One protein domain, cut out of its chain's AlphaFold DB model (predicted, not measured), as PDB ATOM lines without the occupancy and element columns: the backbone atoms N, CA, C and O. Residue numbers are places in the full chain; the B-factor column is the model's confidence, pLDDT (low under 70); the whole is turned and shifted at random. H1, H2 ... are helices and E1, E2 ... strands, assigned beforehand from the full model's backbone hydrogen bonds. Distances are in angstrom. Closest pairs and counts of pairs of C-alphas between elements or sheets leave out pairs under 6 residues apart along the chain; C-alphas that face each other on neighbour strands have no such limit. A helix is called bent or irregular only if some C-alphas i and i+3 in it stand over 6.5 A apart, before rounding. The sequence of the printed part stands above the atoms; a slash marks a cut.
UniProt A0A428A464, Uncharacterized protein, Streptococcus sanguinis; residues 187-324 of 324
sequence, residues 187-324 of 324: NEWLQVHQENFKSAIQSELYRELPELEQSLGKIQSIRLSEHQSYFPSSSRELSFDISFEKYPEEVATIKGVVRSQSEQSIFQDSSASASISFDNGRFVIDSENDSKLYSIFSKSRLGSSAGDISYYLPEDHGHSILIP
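Overview. This is residues 187 to 324 of the 324 residues of an uncharacterized protein of Streptococcus sanguinis (UniProt A0A428A464). A strongly twisted sheet of seven strands curls round one long helix, H1. The long, bent strand E3 joins the parts of the sheet: E2 and then E1 on one side of it, E4 with E7 and E5 with E6 on the other; H3 packs on E3, E5 and E6, and H2 only grazes the sheet. The printed part has 138 residues, with three named helices and seven named strands in the order H1 H2 E1 E2 E3 E4 E5 H3 E6 E7; the class is mixed, helices and strands. The sheet is branched and its neighbour pairs are antiparallel, with E1 E2 E3 E4 a meander, each strand the antiparallel neighbour of the one before. The whole is compact, with a radius of gyration of the C-alphas of 14.5 A and spans of 42 by 32 by 25 A.

Along the chain. The strands are E1, residues 219 to 224; E2, 238 to 244, 19.6 A long; E3, 247 to 260, 30.9 A; E4, 274 to 277; E5, 282 to 287, 16.3 A; E6, 308 to 312; and E7, 320 to 323. E3 bends by 88 degrees at residue 250. H1, residues 187 to 208, is 28.8 A long, from C-alpha 187 at (35.055, 110.513, -102.750) to C-alpha 208 at (11.913, 126.655, -96.770). It is irregular, with C-alphas 192 and 195 8.0 A apart, and has a kink of 68 degrees near residue 194. H2 is residues 210 to 216 and H3 residues 292 to 297. E7 ends with C-alpha 323 at (29.950, 124.054, -99.242).

Arrangement. E3 pairs with E2 as a hairpin, N 252 and O 242 being 2.8 A apart, and E2 with E1 as another, N 223 and O 241 at 2.9 A. On the other side of E3 are E4, in a hairpin with N 257 and O 277 at 2.8 A, and E5, with N 253 and O 286 at 2.8 A. E7 pairs with E4, N 321 and O 276 at 2.8 A, and E6 with E5, N 283 and O 311 at 2.8 A. The closest C-alphas of H1 and E7 are those of Phe 197 and Ile 323, 5.4 A; of H1 and E1, those of Lys 198 and Ile 219, 6.1 A. H3 is on the sheet at a height of 7.6 A, only just over E3, with 3 of its 6 C-alphas falling on that strand. H1 and H2 are close but not clearly touching, the C-alphas of Tyr 206 and Glu 213 being 6.3 A apart. H1 and H3 are apart. Every O i to N i+4 pair is within hydrogen-bond range in H3, against 15 of 18 in H1 and 2 of 3 in H2.

Size, cuts and confidence. The C-alphas farthest apart, those of Glu 263 and Asp 290, are 43.1 A apart. The printed part has no cut and ends at the chain's last residue, 324. The links E1 to E2 and E3 to E4 are long, 13 residues each. The mean pLDDT of the printed part is 85.0; 17 residues are under 70, among them 229 to 236 and 262 to 264.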
ATOM      1  N   ASN A 187      35.380 111.212-103.992       81.31
ATOM      2  CA  ASN A 187      35.055 110.513-102.750       81.31
ATOM      3  C   ASN A 187      35.949 110.974-101.589       81.31
ATOM      4  O   ASN A 187      35.446 111.149-100.483       81.31
ATOM      5  N   GLU A 188      37.242 111.204-101.835       84.94
ATOM      6  CA  GLU A 188      38.164 111.783-100.846       84.94
ATOM      7  C   GLU A 188      37.714 113.193-100.426       84.94
ATOM      8  O   GLU A 188      37.631 113.477 -99.233       84.94
ATOM      9  N   TRP A 189      37.352 114.054-101.383       85.50
ATOM     10  CA  TRP A 189      36.786 115.380-101.109       85.50
ATOM     11  C   TRP A 189      35.485 115.283-100.297       85.50
ATOM     12  O   TRP A 189      35.345 115.936 -99.265       85.50
ATOM     13  N   LEU A 190      34.556 114.412-100.704       85.88
ATOM     14  CA  LEU A 190      33.272 114.243-100.030       85.88
ATOM     15  C   LEU A 190      33.443 113.755 -98.590       85.88
ATOM     16  O   LEU A 190      32.691 114.187 -97.728       85.88
ATOM     17  N   GLN A 191      34.428 112.897 -98.313       85.94
ATOM     18  CA  GLN A 191      34.740 112.460 -96.951       85.94
ATOM     19  C   GLN A 191      35.231 113.608 -96.064       85.94
ATOM     20  O   GLN A 191      34.857 113.671 -94.895       85.94
ATOM     21  N   VAL A 192      36.048 114.512 -96.608       86.25
ATOM     22  CA  VAL A 192      36.571 115.668 -95.866       86.25
ATOM     23  C   VAL A 192      35.469 116.697 -95.594       86.25
ATOM     24  O   VAL A 192      35.392 117.235 -94.492       86.25
ATOM     25  N   HIS A 193      34.586 116.930 -96.569       86.31
ATOM     26  CA  HIS A 193      33.592 118.013 -96.537       86.31
ATOM     27  C   HIS A 193      32.163 117.548 -96.245       86.31
ATOM     28  O   HIS A 193      31.214 118.324 -96.378       86.31
ATOM     29  N   GLN A 194      31.981 116.290 -95.835       88.94
ATOM     30  CA  GLN A 194      30.657 115.678 -95.700       88.94
ATOM     31  C   GLN A 194      29.746 116.458 -94.750       88.94
ATOM     32  O   GLN A 194      28.577 116.681 -95.054       88.94
ATOM     33  N   GLU A 195      30.267 116.883 -93.599       90.81
ATOM     34  CA  GLU A 195      29.485 117.616 -92.598       90.81
ATOM     35  C   GLU A 195      29.074 119.004 -93.095       90.81
ATOM     36  O   GLU A 195      27.923 119.404 -92.915       90.81
ATOM     37  N   ASN A 196      29.975 119.702 -93.792       90.19
ATOM     38  CA  ASN A 196      29.681 121.000 -94.398       90.19
ATOM     39  C   ASN A 196      28.604 120.856 -95.477       90.19
ATOM     40  O   ASN A 196      27.656 121.640 -95.513       90.19
ATOM     41  N   PHE A 197      28.693 119.808 -96.296       90.25
ATOM     42  CA  PHE A 197      27.714 119.541 -97.344       90.25
ATOM     43  C   PHE A 197      26.337 119.177 -96.764       90.25
ATOM     44  O   PHE A 197      25.329 119.767 -97.155       90.25
ATOM     45  N   LYS A 198      26.277 118.278 -95.770       93.44
ATOM     46  CA  LYS A 198      25.024 117.960 -95.062       93.44
ATOM     47  C   LYS A 198      24.401 119.209 -94.447       93.44
ATOM     48  O   LYS A 198      23.214 119.450 -94.639       93.44
ATOM     49  N   SER A 199      25.202 120.010 -93.746       92.62
ATOM     50  CA  SER A 199      24.745 121.244 -93.104       92.62
ATOM     51  C   SER A 199      24.183 122.243 -94.118       92.62
ATOM     52  O   SER A 199      23.121 122.819 -93.882       92.62
ATOM     53  N   ALA A 200      24.843 122.401 -95.267       90.69
ATOM     54  CA  ALA A 200      24.419 123.308 -96.328       90.69
ATOM     55  C   ALA A 200      23.060 122.907 -96.931       90.69
ATOM     56  O   ALA A 200      22.146 123.728 -96.985       90.69
ATOM     57  N   ILE A 201      22.892 121.633 -97.309       92.50
ATOM     58  CA  ILE A 201      21.619 121.127 -97.854       92.50
ATOM     59  C   ILE A 201      20.511 121.162 -96.802       92.50
ATOM     60  O   ILE A 201      19.394 121.575 -97.099       92.50
ATOM     61  N   GLN A 202      20.817 120.771 -95.564       94.25
ATOM     62  CA  GLN A 202      19.852 120.789 -94.469       94.25
ATOM     63  C   GLN A 202      19.359 122.209 -94.176       94.25
ATOM     64  O   GLN A 202      18.160 122.421 -94.010       94.25
ATOM     65  N   SER A 203      20.281 123.172 -94.113       91.88
ATOM     66  CA  SER A 203      19.950 124.573 -93.850       91.88
ATOM     67  C   SER A 203      19.048 125.135 -94.941       91.88
ATOM     68  O   SER A 203      18.080 125.819 -94.629       91.88
ATOM     69  N   GLU A 204      19.325 124.809 -96.204       91.56
ATOM     70  CA  GLU A 204      18.492 125.242 -97.325       91.56
ATOM     71  C   GLU A 204      17.097 124.597 -97.286       91.56
ATOM     72  O   GLU A 204      16.094 125.301 -97.389       91.56
ATOM     73  N   LEU A 205      17.017 123.280 -97.069       93.12
ATOM     74  CA  LEU A 205      15.750 122.544 -97.038       93.12
ATOM     75  C   LEU A 205      14.843 123.000 -95.886       93.12
ATOM     76  O   LEU A 205      13.657 123.256 -96.091       93.12
ATOM     77  N   TYR A 206      15.384 123.112 -94.671       95.19
ATOM     78  CA  TYR A 206      14.588 123.439 -93.480       95.19
ATOM     79  C   TYR A 206      14.321 124.929 -93.314       95.19
ATOM     80  O   TYR A 206      13.397 125.295 -92.586       95.19
ATOM     81  N   ARG A 207      15.049 125.799 -94.023       91.75
ATOM     82  CA  ARG A 207      14.653 127.205 -94.144       91.75
ATOM     83  C   ARG A 207      13.320 127.336 -94.877       91.75
ATOM     84  O   ARG A 207      12.449 128.073 -94.419       91.75
ATOM     85  N   GLU A 208      13.150 126.610 -95.982       92.31
ATOM     86  CA  GLU A 208      11.913 126.655 -96.770       92.31
ATOM     87  C   GLU A 208      10.795 125.778 -96.186       92.31
ATOM     88  O   GLU A 208       9.610 126.108 -96.320       92.31
ATOM     89  N   LEU A 209      11.163 124.671 -95.533       93.62
ATOM     90  CA  LEU A 209      10.249 123.644 -95.022       93.62
ATOM     91  C   LEU A 209      10.620 123.213 -93.589       93.62
ATOM     92  O   LEU A 209      11.055 122.077 -93.370       93.62
ATOM     93  N   PRO A 210      10.460 124.095 -92.586       93.94
ATOM     94  CA  PRO A 210      10.844 123.804 -91.201       93.94
ATOM     95  C   PRO A 210      10.070 122.622 -90.595       93.94
ATOM     96  O   PRO A 210      10.561 121.948 -89.689       93.94
ATOM     97  N   GLU A 211       8.872 122.315 -91.100       93.62
ATOM     98  CA  GLU A 211       8.086 121.155 -90.668       93.62
ATOM     99  C   GLU A 211       8.762 119.807 -90.978       93.62
ATOM    100  O   GLU A 211       8.491 118.799 -90.311       93.62
ATOM    101  N   LEU A 212       9.662 119.774 -91.967       94.50
ATOM    102  CA  LEU A 212      10.378 118.558 -92.338       94.50
ATOM    103  C   LEU A 212      11.447 118.184 -91.322       94.50
ATOM    104  O   LEU A 212      11.675 116.993 -91.132       94.50
ATOM    105  N   GLU A 213      12.026 119.140 -90.594       94.81
ATOM    106  CA  GLU A 213      13.002 118.837 -89.541       94.81
ATOM    107  C   GLU A 213      12.383 117.932 -88.465       94.81
ATOM    108  O   GLU A 213      12.966 116.926 -88.054       94.81
ATOM    109  N   GLN A 214      11.140 118.217 -88.069       93.69
ATOM    110  CA  GLN A 214      10.410 117.374 -87.123       93.69
ATOM    111  C   GLN A 214      10.021 116.021 -87.716       93.69
ATOM    112  O   GLN A 214       9.886 115.059 -86.962       93.69
ATOM    113  N   SER A 215       9.837 115.915 -89.030       94.25
ATOM    114  CA  SER A 215       9.389 114.679 -89.682       94.25
ATOM    115  C   SER A 215      10.548 113.750 -90.043       94.25
ATOM    116  O   SER A 215      10.412 112.538 -89.908       94.25
ATOM    117  N   LEU A 216      11.696 114.307 -90.427       95.81
ATOM    118  CA  LEU A 216      12.847 113.593 -90.982       95.81
ATOM    119  C   LEU A 216      14.036 113.522 -90.007       95.81
ATOM    120  O   LEU A 216      14.800 112.559 -90.046       95.81
ATOM    121  N   GLY A 217      14.168 114.479 -89.082       95.94
ATOM    122  CA  GLY A 217      15.380 114.649 -88.268       95.94
ATOM    123  C   GLY A 217      16.500 115.329 -89.058       95.94
ATOM    124  O   GLY A 217      16.235 115.995 -90.056       95.94
ATOM    125  N   LYS A 218      17.760 115.196 -88.636       96.44
ATOM    126  CA  LYS A 218      18.886 115.745 -89.414       96.44
ATOM    127  C   LYS A 218      19.204 114.884 -90.629       96.44
ATOM    128  O   LYS A 218      18.821 113.713 -90.702       96.44
ATOM    129  N   ILE A 219      19.955 115.452 -91.570       96.06
ATOM    130  CA  ILE A 219      20.579 114.655 -92.626       96.06
ATOM    131  C   ILE A 219      21.632 113.747 -91.981       96.06
ATOM    132  O   ILE A 219      22.612 114.214 -91.398       96.06
ATOM    133  N   GLN A 220      21.422 112.439 -92.100       94.31
ATOM    134  CA  GLN A 220      22.294 111.410 -91.543       94.31
ATOM    135  C   GLN A 220      23.509 111.190 -92.446       94.31
ATOM    136  O   GLN A 220      24.649 111.154 -91.974       94.31
ATOM    137  N   SER A 221      23.273 111.051 -93.751       93.00
ATOM    138  CA  SER A 221      24.330 110.807 -94.727       93.00
ATOM    139  C   SER A 221      24.051 111.508 -96.048       93.00
ATOM    140  O   SER A 221      22.902 111.679 -96.446       93.00
ATOM    141  N   ILE A 222      25.137 111.899 -96.713       91.31
ATOM    142  CA  ILE A 222      25.155 112.273 -98.123       91.31
ATOM    143  C   ILE A 222      26.265 111.474 -98.794       91.31
ATOM    144  O   ILE A 222      27.388 111.411 -98.277       91.31
ATOM    145  N   ARG A 223      25.945 110.826 -99.910       88.62
ATOM    146  CA  ARG A 223      26.899 110.048-100.702       88.62
ATOM    147  C   ARG A 223      26.638 110.245-102.184       88.62
ATOM    148  O   ARG A 223      25.528 110.572-102.596       88.62
ATOM    149  N   LEU A 224      27.667 110.033-102.993       85.94
ATOM    150  CA  LEU A 224      27.486 109.950-104.434       85.94
ATOM    151  C   LEU A 224      26.549 108.771-104.740       85.94
ATOM    152  O   LEU A 224      26.804 107.661-104.272       85.94
ATOM    153  N   SER A 225      25.477 109.018-105.495       84.06
ATOM    154  CA  SER A 225      24.506 107.975-105.843       84.06
ATOM    155  C   SER A 225      25.170 106.845-106.626       84.06
ATOM    156  O   SER A 225      26.001 107.111-107.499       84.06
ATOM    157  N   GLU A 226      24.786 105.595-106.359       74.56
ATOM    158  CA  GLU A 226      25.256 104.437-107.137       74.56
ATOM    159  C   GLU A 226      24.779 104.509-108.597       74.56
ATOM    160  O   GLU A 226      25.465 104.052-109.514       74.56
ATOM    161  N   HIS A 227      23.649 105.181-108.830       68.00
ATOM    162  CA  HIS A 227      23.023 105.352-110.138       68.00
ATOM    163  C   HIS A 227      23.529 106.604-110.874       68.00
ATOM    164  O   HIS A 227      22.751 107.321-111.509       68.00
ATOM    165  N   GLN A 228      24.839 106.882-110.834       72.56
ATOM    166  CA  GLN A 228      25.402 107.938-111.685       72.56
ATOM    167  C   GLN A 228      25.193 107.585-113.157       72.56
ATOM    168  O   GLN A 228      25.804 106.648-113.675       72.56
ATOM    169  N   SER A 229      24.406 108.393-113.870       58.19
ATOM    170  CA  SER A 229      24.263 108.250-115.322       58.19
ATOM    171  C   SER A 229      25.598 108.479-116.049       58.19
ATOM    172  O   SER A 229      25.836 107.904-117.110       58.19
ATOM    173  N   TYR A 230      26.487 109.307-115.485       58.19
ATOM    174  CA  TYR A 230      27.789 109.665-116.049       58.19
ATOM    175  C   TYR A 230      28.678 110.331-114.979       58.19
ATOM    176  O   TYR A 230      28.153 110.938-114.053       58.19
ATOM    177  N   PHE A 231      30.011 110.261-115.096       59.72
ATOM    178  CA  PHE A 231      30.930 110.919-114.149       59.72
ATOM    179  C   PHE A 231      32.058 111.654-114.895       59.72
ATOM    180  O   PHE A 231      33.021 111.006-115.309       59.72
ATOM    181  N   PRO A 232      31.967 112.982-115.113       58.59
ATOM    182  CA  PRO A 232      33.041 113.758-115.718       58.59
ATOM    183  C   PRO A 232      33.838 114.574-114.709       58.59
ATOM    184  O   PRO A 232      33.321 115.122-113.743       58.59
ATOM    185  N   SER A 233      35.097 114.767-115.062       56.28
ATOM    186  CA  SER A 233      36.148 115.463-114.330       56.28
ATOM    187  C   SER A 233      35.977 116.980-114.118       56.28
ATOM    188  O   SER A 233      36.964 117.604-113.735       56.28
ATOM    189  N   SER A 234      34.814 117.614-114.367       56.38
ATOM    190  CA  SER A 234      34.669 119.060-114.039       56.38
ATOM    191  C   SER A 234      33.307 119.761-114.189       56.38
ATOM    192  O   SER A 234      33.202 120.873-113.679       56.38
ATOM    193  N   SER A 235      32.287 119.246-114.894       55.97
ATOM    194  CA  SER A 235      31.227 120.176-115.365       55.97
ATOM    195  C   SER A 235      29.810 119.642-115.584       55.97
ATOM    196  O   SER A 235      28.987 120.375-116.135       55.97
ATOM    197  N   ARG A 236      29.484 118.411-115.176       69.94
ATOM    198  CA  ARG A 236      28.111 117.888-115.323       69.94
ATOM    199  C   ARG A 236      27.446 117.631-113.983       69.94
ATOM    200  O   ARG A 236      28.106 117.552-112.952       69.94
ATOM    201  N   GLU A 237      26.127 117.543-114.049       80.38
ATOM    202  CA  GLU A 237      25.247 117.263-112.926       80.38
ATOM    203  C   GLU A 237      25.577 115.898-112.306       80.38
ATOM    204  O   GLU A 237      25.712 114.898-113.014       80.38
ATOM    205  N   LEU A 238      25.743 115.884-110.986       84.69
ATOM    206  CA  LEU A 238      25.985 114.707-110.162       84.69
ATOM    207  C   LEU A 238      24.732 114.415-109.341       84.69
ATOM    208  O   LEU A 238      24.059 115.340-108.884       84.69
ATOM    209  N   SER A 239      24.437 113.132-109.140       88.31
ATOM    210  CA  SER A 239      23.337 112.695-108.272       88.31
ATOM    211  C   SER A 239      23.859 112.336-106.881       88.31
ATOM    212  O   SER A 239      24.856 111.623-106.757       88.31
ATOM    213  N   PHE A 240      23.193 112.786-105.829       89.75
ATOM    214  CA  PHE A 240      23.565 112.488-104.450       89.75
ATOM    215  C   PHE A 240      22.413 111.826-103.728       89.75
ATOM    216  O   PHE A 240      21.300 112.342-103.737       89.75
ATOM    217  N   ASP A 241      22.723 110.717-103.077       92.88
ATOM    218  CA  ASP A 241      21.816 109.992-102.207       92.88
ATOM    219  C   ASP A 241      21.921 110.575-100.797       92.88
ATOM    220  O   ASP A 241      23.018 110.686-100.236       92.88
ATOM    221  N   ILE A 242      20.775 110.938-100.232       94.12
ATOM    222  CA  ILE A 242      20.622 111.562 -98.924       94.12
ATOM    223  C   ILE A 242      19.725 110.678 -98.067       94.12
ATOM    224  O   ILE A 242      18.631 110.315 -98.488       94.12
ATOM    225  N   SER A 243      20.161 110.380 -96.845       95.06
ATOM    226  CA  SER A 243      19.314 109.737 -95.836       95.06
ATOM    227  C   SER A 243      19.136 110.622 -94.611       95.06
ATOM    228  O   SER A 243      19.969 111.486 -94.312       95.06
ATOM    229  N   PHE A 244      18.046 110.396 -93.886       96.69
ATOM    230  CA  PHE A 244      17.643 111.201 -92.737       96.69
ATOM    231  C   PHE A 244      17.668 110.370 -91.450       96.69
ATOM    232  O   PHE A 244      17.437 109.164 -91.487       96.69
ATOM    233  N   GLU A 245      17.920 110.998 -90.299       96.62
ATOM    234  CA  GLU A 245      18.045 110.316 -88.997       96.62
ATOM    235  C   GLU A 245      16.845 109.420 -88.653       96.62
ATOM    236  O   GLU A 245      17.018 108.359 -88.054       96.62
ATOM    237  N   LYS A 246      15.623 109.832 -89.019       96.38
ATOM    238  CA  LYS A 246      14.396 109.068 -88.727       96.38
ATOM    239  C   LYS A 246      14.100 107.956 -89.732       96.38
ATOM    240  O   LYS A 246      13.301 107.076 -89.418       96.38
ATOM    241  N   TYR A 247      14.738 108.002 -90.900       95.25
ATOM    242  CA  TYR A 247      14.577 107.043 -91.993       95.25
ATOM    243  C   TYR A 247      15.949 106.717 -92.609       95.25
ATOM    244  O   TYR A 247      16.193 107.038 -93.773       95.25
ATOM    245  N   PRO A 248      16.885 106.137 -91.833       92.31
ATOM    246  CA  PRO A 248      18.252 105.890 -92.294       92.31
ATOM    247  C   PRO A 248      18.331 104.856 -93.425       92.31
ATOM    248  O   PRO A 248      19.324 104.826 -94.151       92.31
ATOM    249  N   GLU A 249      17.310 104.004 -93.551       92.19
ATOM    250  CA  GLU A 249      17.160 103.006 -94.609       92.19
ATOM    251  C   GLU A 249      16.580 103.560 -95.916       92.19
ATOM    252  O   GLU A 249      16.662 102.883 -96.938       92.19
ATOM    253  N   GLU A 250      15.998 104.760 -95.891       93.06
ATOM    254  CA  GLU A 250      15.392 105.387 -97.065       93.06
ATOM    255  C   GLU A 250      16.300 106.465 -97.638       93.06
ATOM    256  O   GLU A 250      17.057 107.132 -96.923       93.06
ATOM    257  N   VAL A 251      16.218 106.629 -98.954       92.75
ATOM    258  CA  VAL A 251      17.098 107.517 -99.699       92.75
ATOM    259  C   VAL A 251      16.256 108.493-100.507       92.75
ATOM    260  O   VAL A 251      15.326 108.103-101.211       92.75
ATOM    261  N   ALA A 252      16.598 109.768-100.393       93.50
ATOM    262  CA  ALA A 252      16.192 110.798-101.329       93.50
ATOM    263  C   ALA A 252      17.371 111.163-102.235       93.50
ATOM    264  O   ALA A 252      18.524 111.100-101.811       93.50
ATOM    265  N   THR A 253      17.097 111.581-103.463       93.31
ATOM    266  CA  THR A 253      18.127 111.964-104.427       93.31
ATOM    267  C   THR A 253      18.058 113.457-104.711       93.31
ATOM    268  O   THR A 253      16.996 113.988-105.021       93.31
ATOM    269  N   ILE A 254      19.203 114.140-104.652       91.44
ATOM    270  CA  ILE A 254      19.365 115.490-105.210       91.44
ATOM    271  C   ILE A 254      20.282 115.439-106.425       91.44
ATOM    272  O   ILE A 254      21.184 114.600-106.498       91.44
ATOM    273  N   LYS A 255      20.094 116.361-107.364       89.00
ATOM    274  CA  LYS A 255      20.954 116.501-108.541       89.00
ATOM    275  C   LYS A 255      21.512 117.909-108.619       89.00
ATOM    276  O   LYS A 255      20.772 118.873-108.471       89.00
ATOM    277  N   GLY A 256      22.817 118.031-108.834       86.75
ATOM    278  CA  GLY A 256      23.450 119.339-108.969       86.75
ATOM    279  C   GLY A 256      24.879 119.270-109.488       86.75
ATOM    280  O   GLY A 256      25.539 118.233-109.457       86.75
ATOM    281  N   VAL A 257      25.371 120.396-109.990       84.50
ATOM    282  CA  VAL A 257      26.741 120.552-110.483       84.50
ATOM    283  C   VAL A 257      27.610 121.077-109.348       84.50
ATOM    284  O   VAL A 257      27.422 122.206-108.899       84.50
ATOM    285  N   VAL A 258      28.584 120.284-108.905       83.12
ATOM    286  CA  VAL A 258      29.562 120.725-107.903       83.12
ATOM    287  C   VAL A 258      30.727 121.423-108.602       83.12
ATOM    288  O   VAL A 258      31.329 120.871-109.525       83.12
ATOM    289  N   ARG A 259      31.044 122.645-108.176       79.81
ATOM    290  CA  ARG A 259      32.137 123.465-108.713       79.81
ATOM    291  C   ARG A 259      33.089 123.868-107.601       79.81
ATOM    292  O   ARG A 259      32.638 124.280-106.538       79.81
ATOM    293  N   SER A 260      34.390 123.770-107.870       77.88
ATOM    294  CA  SER A 260      35.403 124.325-106.973       77.88
ATOM    295  C   SER A 260      35.276 125.844-106.902       77.88
ATOM    296  O   SER A 260      34.995 126.488-107.914       77.88
ATOM    297  N   GLN A 261      35.503 126.396-105.716       75.31
ATOM    298  CA  GLN A 261      35.631 127.836-105.490       75.31
ATOM    299  C   GLN A 261      37.093 128.308-105.603       75.31
ATOM    300  O   GLN A 261      37.353 129.510-105.597       75.31
ATOM    301  N   SER A 262      38.053 127.383-105.719       69.19
ATOM    302  CA  SER A 262      39.470 127.688-105.937       69.19
ATOM    303  C   SER A 262      39.867 127.517-107.409       69.19
ATOM    304  O   SER A 262      39.131 126.945-108.214       69.19
ATOM    305  N   GLU A 263      41.067 127.984-107.774       67.31
ATOM    306  CA  GLU A 263      41.650 127.711-109.100       67.31
ATOM    307  C   GLU A 263      41.878 126.208-109.347       67.31
ATOM    308  O   GLU A 263      42.002 125.777-110.495       67.31
ATOM    309  N   GLN A 264      41.935 125.399-108.284       63.50
ATOM    310  CA  GLN A 264      42.159 123.959-108.366       63.50
ATOM    311  C   GLN A 264      40.832 123.199-108.367       63.50
ATOM    312  O   GLN A 264      39.912 123.493-107.611       63.50
ATOM    313  N   SER A 265      40.722 122.193-109.232       71.88
ATOM    314  CA  SER A 265      39.525 121.355-109.325       71.88
ATOM    315  C   SER A 265      39.391 120.451-108.097       71.88
ATOM    316  O   SER A 265      40.364 119.810-107.713       71.88
ATOM    317  N   ILE A 266      38.178 120.283-107.559       71.25
ATOM    318  CA  ILE A 266      37.882 119.305-106.487       71.25
ATOM    319  C   ILE A 266      38.157 117.848-106.910       71.25
ATOM    320  O   ILE A 266      38.249 116.946-106.086       71.25
ATOM    321  N   PHE A 267      38.328 117.609-108.216       71.12
ATOM    322  CA  PHE A 267      38.767 116.330-108.780       71.12
ATOM    323  C   PHE A 267      40.301 116.172-108.800       71.12
ATOM    324  O   PHE A 267      40.815 115.212-109.378       71.12
ATOM    325  N   GLN A 268      41.037 117.135-108.241       68.38
ATOM    326  CA  GLN A 268      42.500 117.181-108.173       68.38
ATOM    327  C   GLN A 268      43.005 117.594-106.781       68.38
ATOM    328  O   GLN A 268      44.059 117.110-106.374       68.38
ATOM    329  N   ASP A 269      42.256 118.434-106.062       70.06
ATOM    330  CA  ASP A 269      42.540 118.888-104.699       70.06
ATOM    331  C   ASP A 269      41.301 118.717-103.803       70.06
ATOM    332  O   ASP A 269      40.289 119.400-103.966       70.06
ATOM    333  N   SER A 270      41.384 117.797-102.840       68.00
ATOM    334  CA  SER A 270      40.300 117.486-101.904       68.00
ATOM    335  C   SER A 270      40.127 118.524-100.786       68.00
ATOM    336  O   SER A 270      39.157 118.447-100.034       68.00
ATOM    337  N   SER A 271      41.023 119.509-100.669       70.12
ATOM    338  CA  SER A 271      40.954 120.565 -99.649       70.12
ATOM    339  C   SER A 271      40.197 121.822-100.095       70.12
ATOM    340  O   SER A 271      39.912 122.687 -99.270       70.12
ATOM    341  N   ALA A 272      39.835 121.916-101.376       71.81
ATOM    342  CA  ALA A 272      39.147 123.073-101.931       71.81
ATOM    343  C   ALA A 272      37.686 123.175-101.454       71.81
ATOM    344  O   ALA A 272      36.940 122.198-101.521       71.81
ATOM    345  N   SER A 273      37.252 124.375-101.056       75.81
ATOM    346  CA  SER A 273      35.828 124.685-100.881       75.81
ATOM    347  C   SER A 273      35.089 124.566-102.215       75.81
ATOM    348  O   SER A 273      35.658 124.814-103.287       75.81
ATOM    349  N   ALA A 274      33.804 124.224-102.164       83.81
ATOM    350  CA  ALA A 274      32.990 124.044-103.359       83.81
ATOM    351  C   ALA A 274      31.638 124.750-103.248       83.81
ATOM    352  O   ALA A 274      31.222 125.224-102.198       83.81
ATOM    353  N   SER A 275      30.922 124.805-104.357       83.44
ATOM    354  CA  SER A 275      29.506 125.151-104.393       83.44
ATOM    355  C   SER A 275      28.763 124.111-105.204       83.44
ATOM    356  O   SER A 275      29.272 123.671-106.239       83.44
ATOM    357  N   ILE A 276      27.546 123.776-104.798       84.88
ATOM    358  CA  ILE A 276      26.620 123.015-105.631       84.88
ATOM    359  C   ILE A 276      25.632 123.976-106.286       84.88
ATOM    360  O   ILE A 276      24.923 124.713-105.608       84.88
ATOM    361  N   SER A 277      25.612 124.001-107.613       84.75
ATOM    362  CA  SER A 277      24.635 124.755-108.401       84.75
ATOM    363  C   SER A 277      23.588 123.821-108.987       84.75
ATOM    364  O   SER A 277      23.925 122.716-109.416       84.75
ATOM    365  N   PHE A 278      22.350 124.287-109.063       83.69
ATOM    366  CA  PHE A 278      21.223 123.514-109.584       83.69
ATOM    367  C   PHE A 278      20.768 124.064-110.935       83.69
ATOM    368  O   PHE A 278      21.020 125.232-111.244       83.69
ATOM    369  N   ASP A 279      20.106 123.238-111.748       79.12
ATOM    370  CA  ASP A 279      19.619 123.662-113.063       79.12
ATOM    371  C   ASP A 279      18.660 124.855-112.930       79.12
ATOM    372  O   ASP A 279      17.650 124.788-112.228       79.12
ATOM    373  N   ASN A 280      19.019 125.986-113.545       81.25
ATOM    374  CA  ASN A 280      18.350 127.283-113.381       81.25
ATOM    375  C   ASN A 280      18.103 127.694-111.910       81.25
ATOM    376  O   ASN A 280      17.125 128.374-111.601       81.25
ATOM    377  N   GLY A 281      18.970 127.255-110.988       83.56
ATOM    378  CA  GLY A 281      18.831 127.479-109.546       83.56
ATOM    379  C   GLY A 281      17.630 126.787-108.910       83.56
ATOM    380  O   GLY A 281      17.202 127.191-107.832       83.56
ATOM    381  N   ARG A 282      17.058 125.778-109.571       88.44
ATOM    382  CA  ARG A 282      15.924 125.016-109.061       88.44
ATOM    383  C   ARG A 282      16.417 123.880-108.172       88.44
ATOM    384  O   ARG A 282      16.929 122.882-108.666       88.44
ATOM    385  N   PHE A 283      16.231 124.017-106.865       90.81
ATOM    386  CA  PHE A 283      16.446 122.927-105.926       90.81
ATOM    387  C   PHE A 283      15.382 121.844-106.150       90.81
ATOM    388  O   PHE A 283      14.189 122.144-106.284       90.81
ATOM    389  N   VAL A 284      15.822 120.588-106.210       92.44
ATOM    390  CA  VAL A 284      14.958 119.412-106.329       92.44
ATOM    391  C   VAL A 284      15.517 118.310-105.438       92.44
ATOM    392  O   VAL A 284      16.707 117.993-105.521       92.44
ATOM    393  N   ILE A 285      14.654 117.738-104.601       93.50
ATOM    394  CA  ILE A 285      14.928 116.516-103.849       93.50
ATOM    395  C   ILE A 285      13.804 115.512-104.105       93.50
ATOM    396  O   ILE A 285      12.641 115.755-103.779       93.50
ATOM    397  N   ASP A 286      14.175 114.392-104.713       93.69
ATOM    398  CA  ASP A 286      13.269 113.331-105.138       93.69
ATOM    399  C   ASP A 286      13.287 112.194-104.115       93.69
ATOM    400  O   ASP A 286      14.339 111.870-103.566       93.69
ATOM    401  N   SER A 287      12.149 111.551-103.871       93.12
ATOM    402  CA  SER A 287      12.092 110.289-103.124       93.12
ATOM    403  C   SER A 287      11.767 109.121-104.050       93.12
ATOM    404  O   SER A 287      11.199 109.304-105.127       93.12
ATOM    405  N   GLU A 288      12.111 107.901-103.638       88.81
ATOM    406  CA  GLU A 288      11.653 106.710-104.354       88.81
ATOM    407  C   GLU A 288      10.138 106.528-104.206       88.81
ATOM    408  O   GLU A 288       9.564 106.771-103.138       88.81
ATOM    409  N   ASN A 289       9.491 106.045-105.271       83.62
ATOM    410  CA  ASN A 289       8.089 105.641-105.212       83.62
ATOM    411  C   ASN A 289       7.885 104.601-104.099       83.62
ATOM    412  O   ASN A 289       8.734 103.740-103.881       83.62
ATOM    413  N   ASP A 290       6.752 104.687-103.402       85.62
ATOM    414  CA  ASP A 290       6.378 103.814-102.279       85.62
ATOM    415  C   ASP A 290       7.272 103.909-101.017       85.62
ATOM    416  O   ASP A 290       7.043 103.177-100.049       85.62
ATOM    417  N   SER A 291       8.234 104.842-100.962       91.06
ATOM    418  CA  SER A 291       9.003 105.140 -99.741       91.06
ATOM    419  C   SER A 291       8.161 105.888 -98.689       91.06
ATOM    420  O   SER A 291       7.162 106.549 -99.002       91.06
ATOM    421  N   LYS A 292       8.543 105.842 -97.406       93.62
ATOM    422  CA  LYS A 292       7.925 106.716 -96.389       93.62
ATOM    423  C   LYS A 292       8.251 108.181 -96.686       93.62
ATOM    424  O   LYS A 292       7.382 109.030 -96.467       93.62
ATOM    425  N   LEU A 293       9.438 108.466 -97.233       95.00
ATOM    426  CA  LEU A 293       9.823 109.795 -97.720       95.00
ATOM    427  C   LEU A 293       8.819 110.329 -98.747       95.00
ATOM    428  O   LEU A 293       8.385 111.467 -98.598       95.00
ATOM    429  N   TYR A 294       8.340 109.505 -99.682       95.00
ATOM    430  CA  TYR A 294       7.312 109.891-100.659       95.00
ATOM    431  C   TYR A 294       6.052 110.433 -99.985       95.00
ATOM    432  O   TYR A 294       5.533 111.491-100.351       95.00
ATOM    433  N   SER A 295       5.555 109.736 -98.957       93.25
ATOM    434  CA  SER A 295       4.358 110.178 -98.233       93.25
ATOM    435  C   SER A 295       4.584 111.487 -97.475       93.25
ATOM    436  O   SER A 295       3.647 112.268 -97.317       93.25
ATOM    437  N   ILE A 296       5.803 111.719 -96.985       94.88
ATOM    438  CA  ILE A 296       6.168 112.942 -96.264       94.88
ATOM    439  C   ILE A 296       6.311 114.103 -97.249       94.88
ATOM    440  O   ILE A 296       5.711 115.155 -97.037       94.88
ATOM    441  N   PHE A 297       7.047 113.897 -98.342       95.50
ATOM    442  CA  PHE A 297       7.309 114.911 -99.359       95.50
ATOM    443  C   PHE A 297       6.005 115.340-100.018       95.50
ATOM    444  O   PHE A 297       5.689 116.520 -99.978       95.50
ATOM    445  N   SER A 298       5.175 114.404-100.483       92.50
ATOM    446  CA  SER A 298       3.880 114.712-101.117       92.50
ATOM    447  C   SER A 298       2.876 115.459-100.225       92.50
ATOM    448  O   SER A 298       1.942 116.074-100.736       92.50
ATOM    449  N   LYS A 299       3.047 115.420 -98.896       92.75
ATOM    450  CA  LYS A 299       2.220 116.164 -97.927       92.75
ATOM    451  C   LYS A 299       2.835 117.494 -97.494       92.75
ATOM    452  O   LYS A 299       2.162 118.270 -96.815       92.75
ATOM    453  N   SER A 300       4.095 117.745 -97.839       91.75
ATOM    454  CA  SER A 300       4.762 119.013 -97.563       91.75
ATOM    455  C   SER A 300       4.171 120.133 -98.419       91.75
ATOM    456  O   SER A 300       3.653 119.906 -99.511       91.75
ATOM    457  N   ARG A 301       4.287 121.376 -97.940       93.25
ATOM    458  CA  ARG A 301       3.789 122.570 -98.634       93.25
ATOM    459  C   ARG A 301       4.376 122.749-100.041       93.25
ATOM    460  O   ARG A 301       3.683 123.274-100.907       93.25
ATOM    461  N   LEU A 302       5.631 122.352-100.249       93.44
ATOM    462  CA  LEU A 302       6.324 122.417-101.548       93.44
ATOM    463  C   LEU A 302       6.463 121.034-102.204       93.44
ATOM    464  O   LEU A 302       7.273 120.853-103.112       93.44
ATOM    465  N   GLY A 303       5.694 120.062-101.715       90.62
ATOM    466  CA  GLY A 303       5.648 118.702-102.220       90.62
ATOM    467  C   GLY A 303       4.809 118.554-103.477       90.62
ATOM    468  O   GLY A 303       3.763 119.191-103.627       90.62
ATOM    469  N   SER A 304       5.230 117.659-104.359       91.44
ATOM    470  CA  SER A 304       4.477 117.261-105.542       91.44
ATOM    471  C   SER A 304       3.782 115.906-105.342       91.44
ATOM    472  O   SER A 304       4.156 115.094-104.490       91.44
ATOM    473  N   SER A 305       2.776 115.614-106.174       88.00
ATOM    474  CA  SER A 305       2.143 114.289-106.216       88.00
ATOM    475  C   SER A 305       3.078 113.178-106.705       88.00
ATOM    476  O   SER A 305       2.700 112.016-106.655       88.00
ATOM    477  N   ALA A 306       4.256 113.506-107.230       88.44
ATOM    478  CA  ALA A 306       5.286 112.547-107.609       88.44
ATOM    479  C   ALA A 306       6.299 112.282-106.480       88.44
ATOM    480  O   ALA A 306       7.231 111.514-106.685       88.44
ATOM    481  N   GLY A 307       6.099 112.858-105.286       88.69
ATOM    482  CA  GLY A 307       6.973 112.609-104.140       88.69
ATOM    483  C   GLY A 307       8.310 113.339-104.219       88.69
ATOM    484  O   GLY A 307       9.275 112.884-103.612       88.69
ATOM    485  N   ASP A 308       8.373 114.455-104.942       93.25
ATOM    486  CA  ASP A 308       9.501 115.387-104.942       93.25
ATOM    487  C   ASP A 308       9.157 116.687-104.208       93.25
ATOM    488  O   ASP A 308       7.988 117.067-104.080       93.25
ATOM    489  N   ILE A 309      10.190 117.368-103.721       94.62
ATOM    490  CA  ILE A 309      10.123 118.757-103.265       94.62
ATOM    491  C   ILE A 309      10.936 119.596-104.238       94.62
ATOM    492  O   ILE A 309      12.099 119.288-104.510       94.62
ATOM    493  N   SER A 310      10.350 120.694-104.715       92.88
ATOM    494  CA  SER A 310      11.030 121.570-105.658       92.88
ATOM    495  C   SER A 310      10.695 123.046-105.475       92.88
ATOM    496  O   SER A 310       9.532 123.426-105.346       92.88
ATOM    497  N   TYR A 311      11.728 123.888-105.513       92.25
ATOM    498  CA  TYR A 311      11.610 125.343-105.442       92.25
ATOM    499  C   TYR A 311      12.835 126.029-106.056       92.25
ATOM    500  O   TYR A 311      13.883 125.416-106.252       92.25
ATOM    501  N   TYR A 312      12.702 127.311-106.390       90.31
ATOM    502  CA  TYR A 312      13.836 128.126-106.828       90.31
ATOM    503  C   TYR A 312      14.595 128.657-105.615       90.31
ATOM    504  O   TYR A 312      13.978 129.172-104.683       90.31
ATOM    505  N   LEU A 313      15.924 128.547-105.645       87.06
ATOM    506  CA  LEU A 313      16.792 129.190-104.663       87.06
ATOM    507  C   LEU A 313      16.601 130.717-104.725       87.06
ATOM    508  O   LEU A 313      16.442 131.254-105.828       87.06
ATOM    509  N   PRO A 314      16.631 131.429-103.585       80.81
ATOM    510  CA  PRO A 314      16.562 132.885-103.587       80.81
ATOM    511  C   PRO A 314      17.719 133.529-104.373       80.81
ATOM    512  O   PRO A 314      18.793 132.949-104.547       80.81
ATOM    513  N   GLU A 315      17.468 134.730-104.905       72.50
ATOM    514  CA  GLU A 315      18.364 135.407-105.861       72.50
ATOM    515  C   GLU A 315      19.762 135.709-105.290       72.50
ATOM    516  O   GLU A 315      20.738 135.772-106.038       72.50
ATOM    517  N   ASP A 316      19.882 135.852-103.969       71.19
ATOM    518  CA  ASP A 316      21.138 136.116-103.260       71.19
ATOM    519  C   ASP A 316      22.110 134.924-103.255       71.19
ATOM    520  O   ASP A 316      23.315 135.119-103.093       71.19
ATOM    521  N   HIS A 317      21.623 133.710-103.524       60.53
ATOM    522  CA  HIS A 317      22.447 132.501-103.635       60.53
ATOM    523  C   HIS A 317      23.160 132.354-104.988       60.53
ATOM    524  O   HIS A 317      23.941 131.420-105.185       60.53
ATOM    525  N   GLY A 318      22.880 133.221-105.970       64.19
ATOM    526  CA  GLY A 318      23.486 133.121-107.306       64.19
ATOM    527  C   GLY A 318      23.259 131.755-107.973       64.19
ATOM    528  O   GLY A 318      24.118 131.282-108.717       64.19
ATOM    529  N   HIS A 319      22.125 131.105-107.674       76.12
ATOM    530  CA  HIS A 319      21.761 129.746-108.102       76.12
ATOM    531  C   HIS A 319      22.637 128.610-107.538       76.12
ATOM    532  O   HIS A 319      22.648 127.503-108.089       76.12
ATOM    533  N   SER A 320      23.362 128.852-106.442       81.69
ATOM    534  CA  SER A 320      24.262 127.870-105.838       81.69
ATOM    535  C   SER A 320      24.250 127.891-104.312       81.69
ATOM    536  O   SER A 320      24.057 128.929-103.695       81.69
ATOM    537  N   ILE A 321      24.506 126.742-103.699       82.19
ATOM    538  CA  ILE A 321      24.693 126.613-102.255       82.19
ATOM    539  C   ILE A 321      26.187 126.407-102.001       82.19
ATOM    540  O   ILE A 321      26.806 125.514-102.589       82.19
ATOM    541  N   LEU A 322      26.774 127.234-101.136       84.75
ATOM    542  CA  LEU A 322      28.174 127.105-100.736       84.75
ATOM    543  C   LEU A 322      28.371 125.894 -99.815       84.75
ATOM    544  O   LEU A 322      27.591 125.667 -98.891       84.75
ATOM    545  N   ILE A 323      29.446 125.154-100.063       82.44
ATOM    546  CA  ILE A 323      29.950 124.054 -99.242       82.44
ATOM    547  C   ILE A 323      31.332 124.513 -98.745       82.44
ATOM    548  O   ILE A 323      32.303 124.410 -99.505       82.44
ATOM    549  N   PRO A 324      31.391 125.120 -97.540       67.00
ATOM    550  CA  PRO A 324      32.608 125.709 -96.984       67.00
ATOM    551  C   PRO A 324      33.800 124.760 -96.958       67.00
ATOM    552  O   PRO A 324      33.582 123.564 -96.653       67.00
TER     553      PRO A 324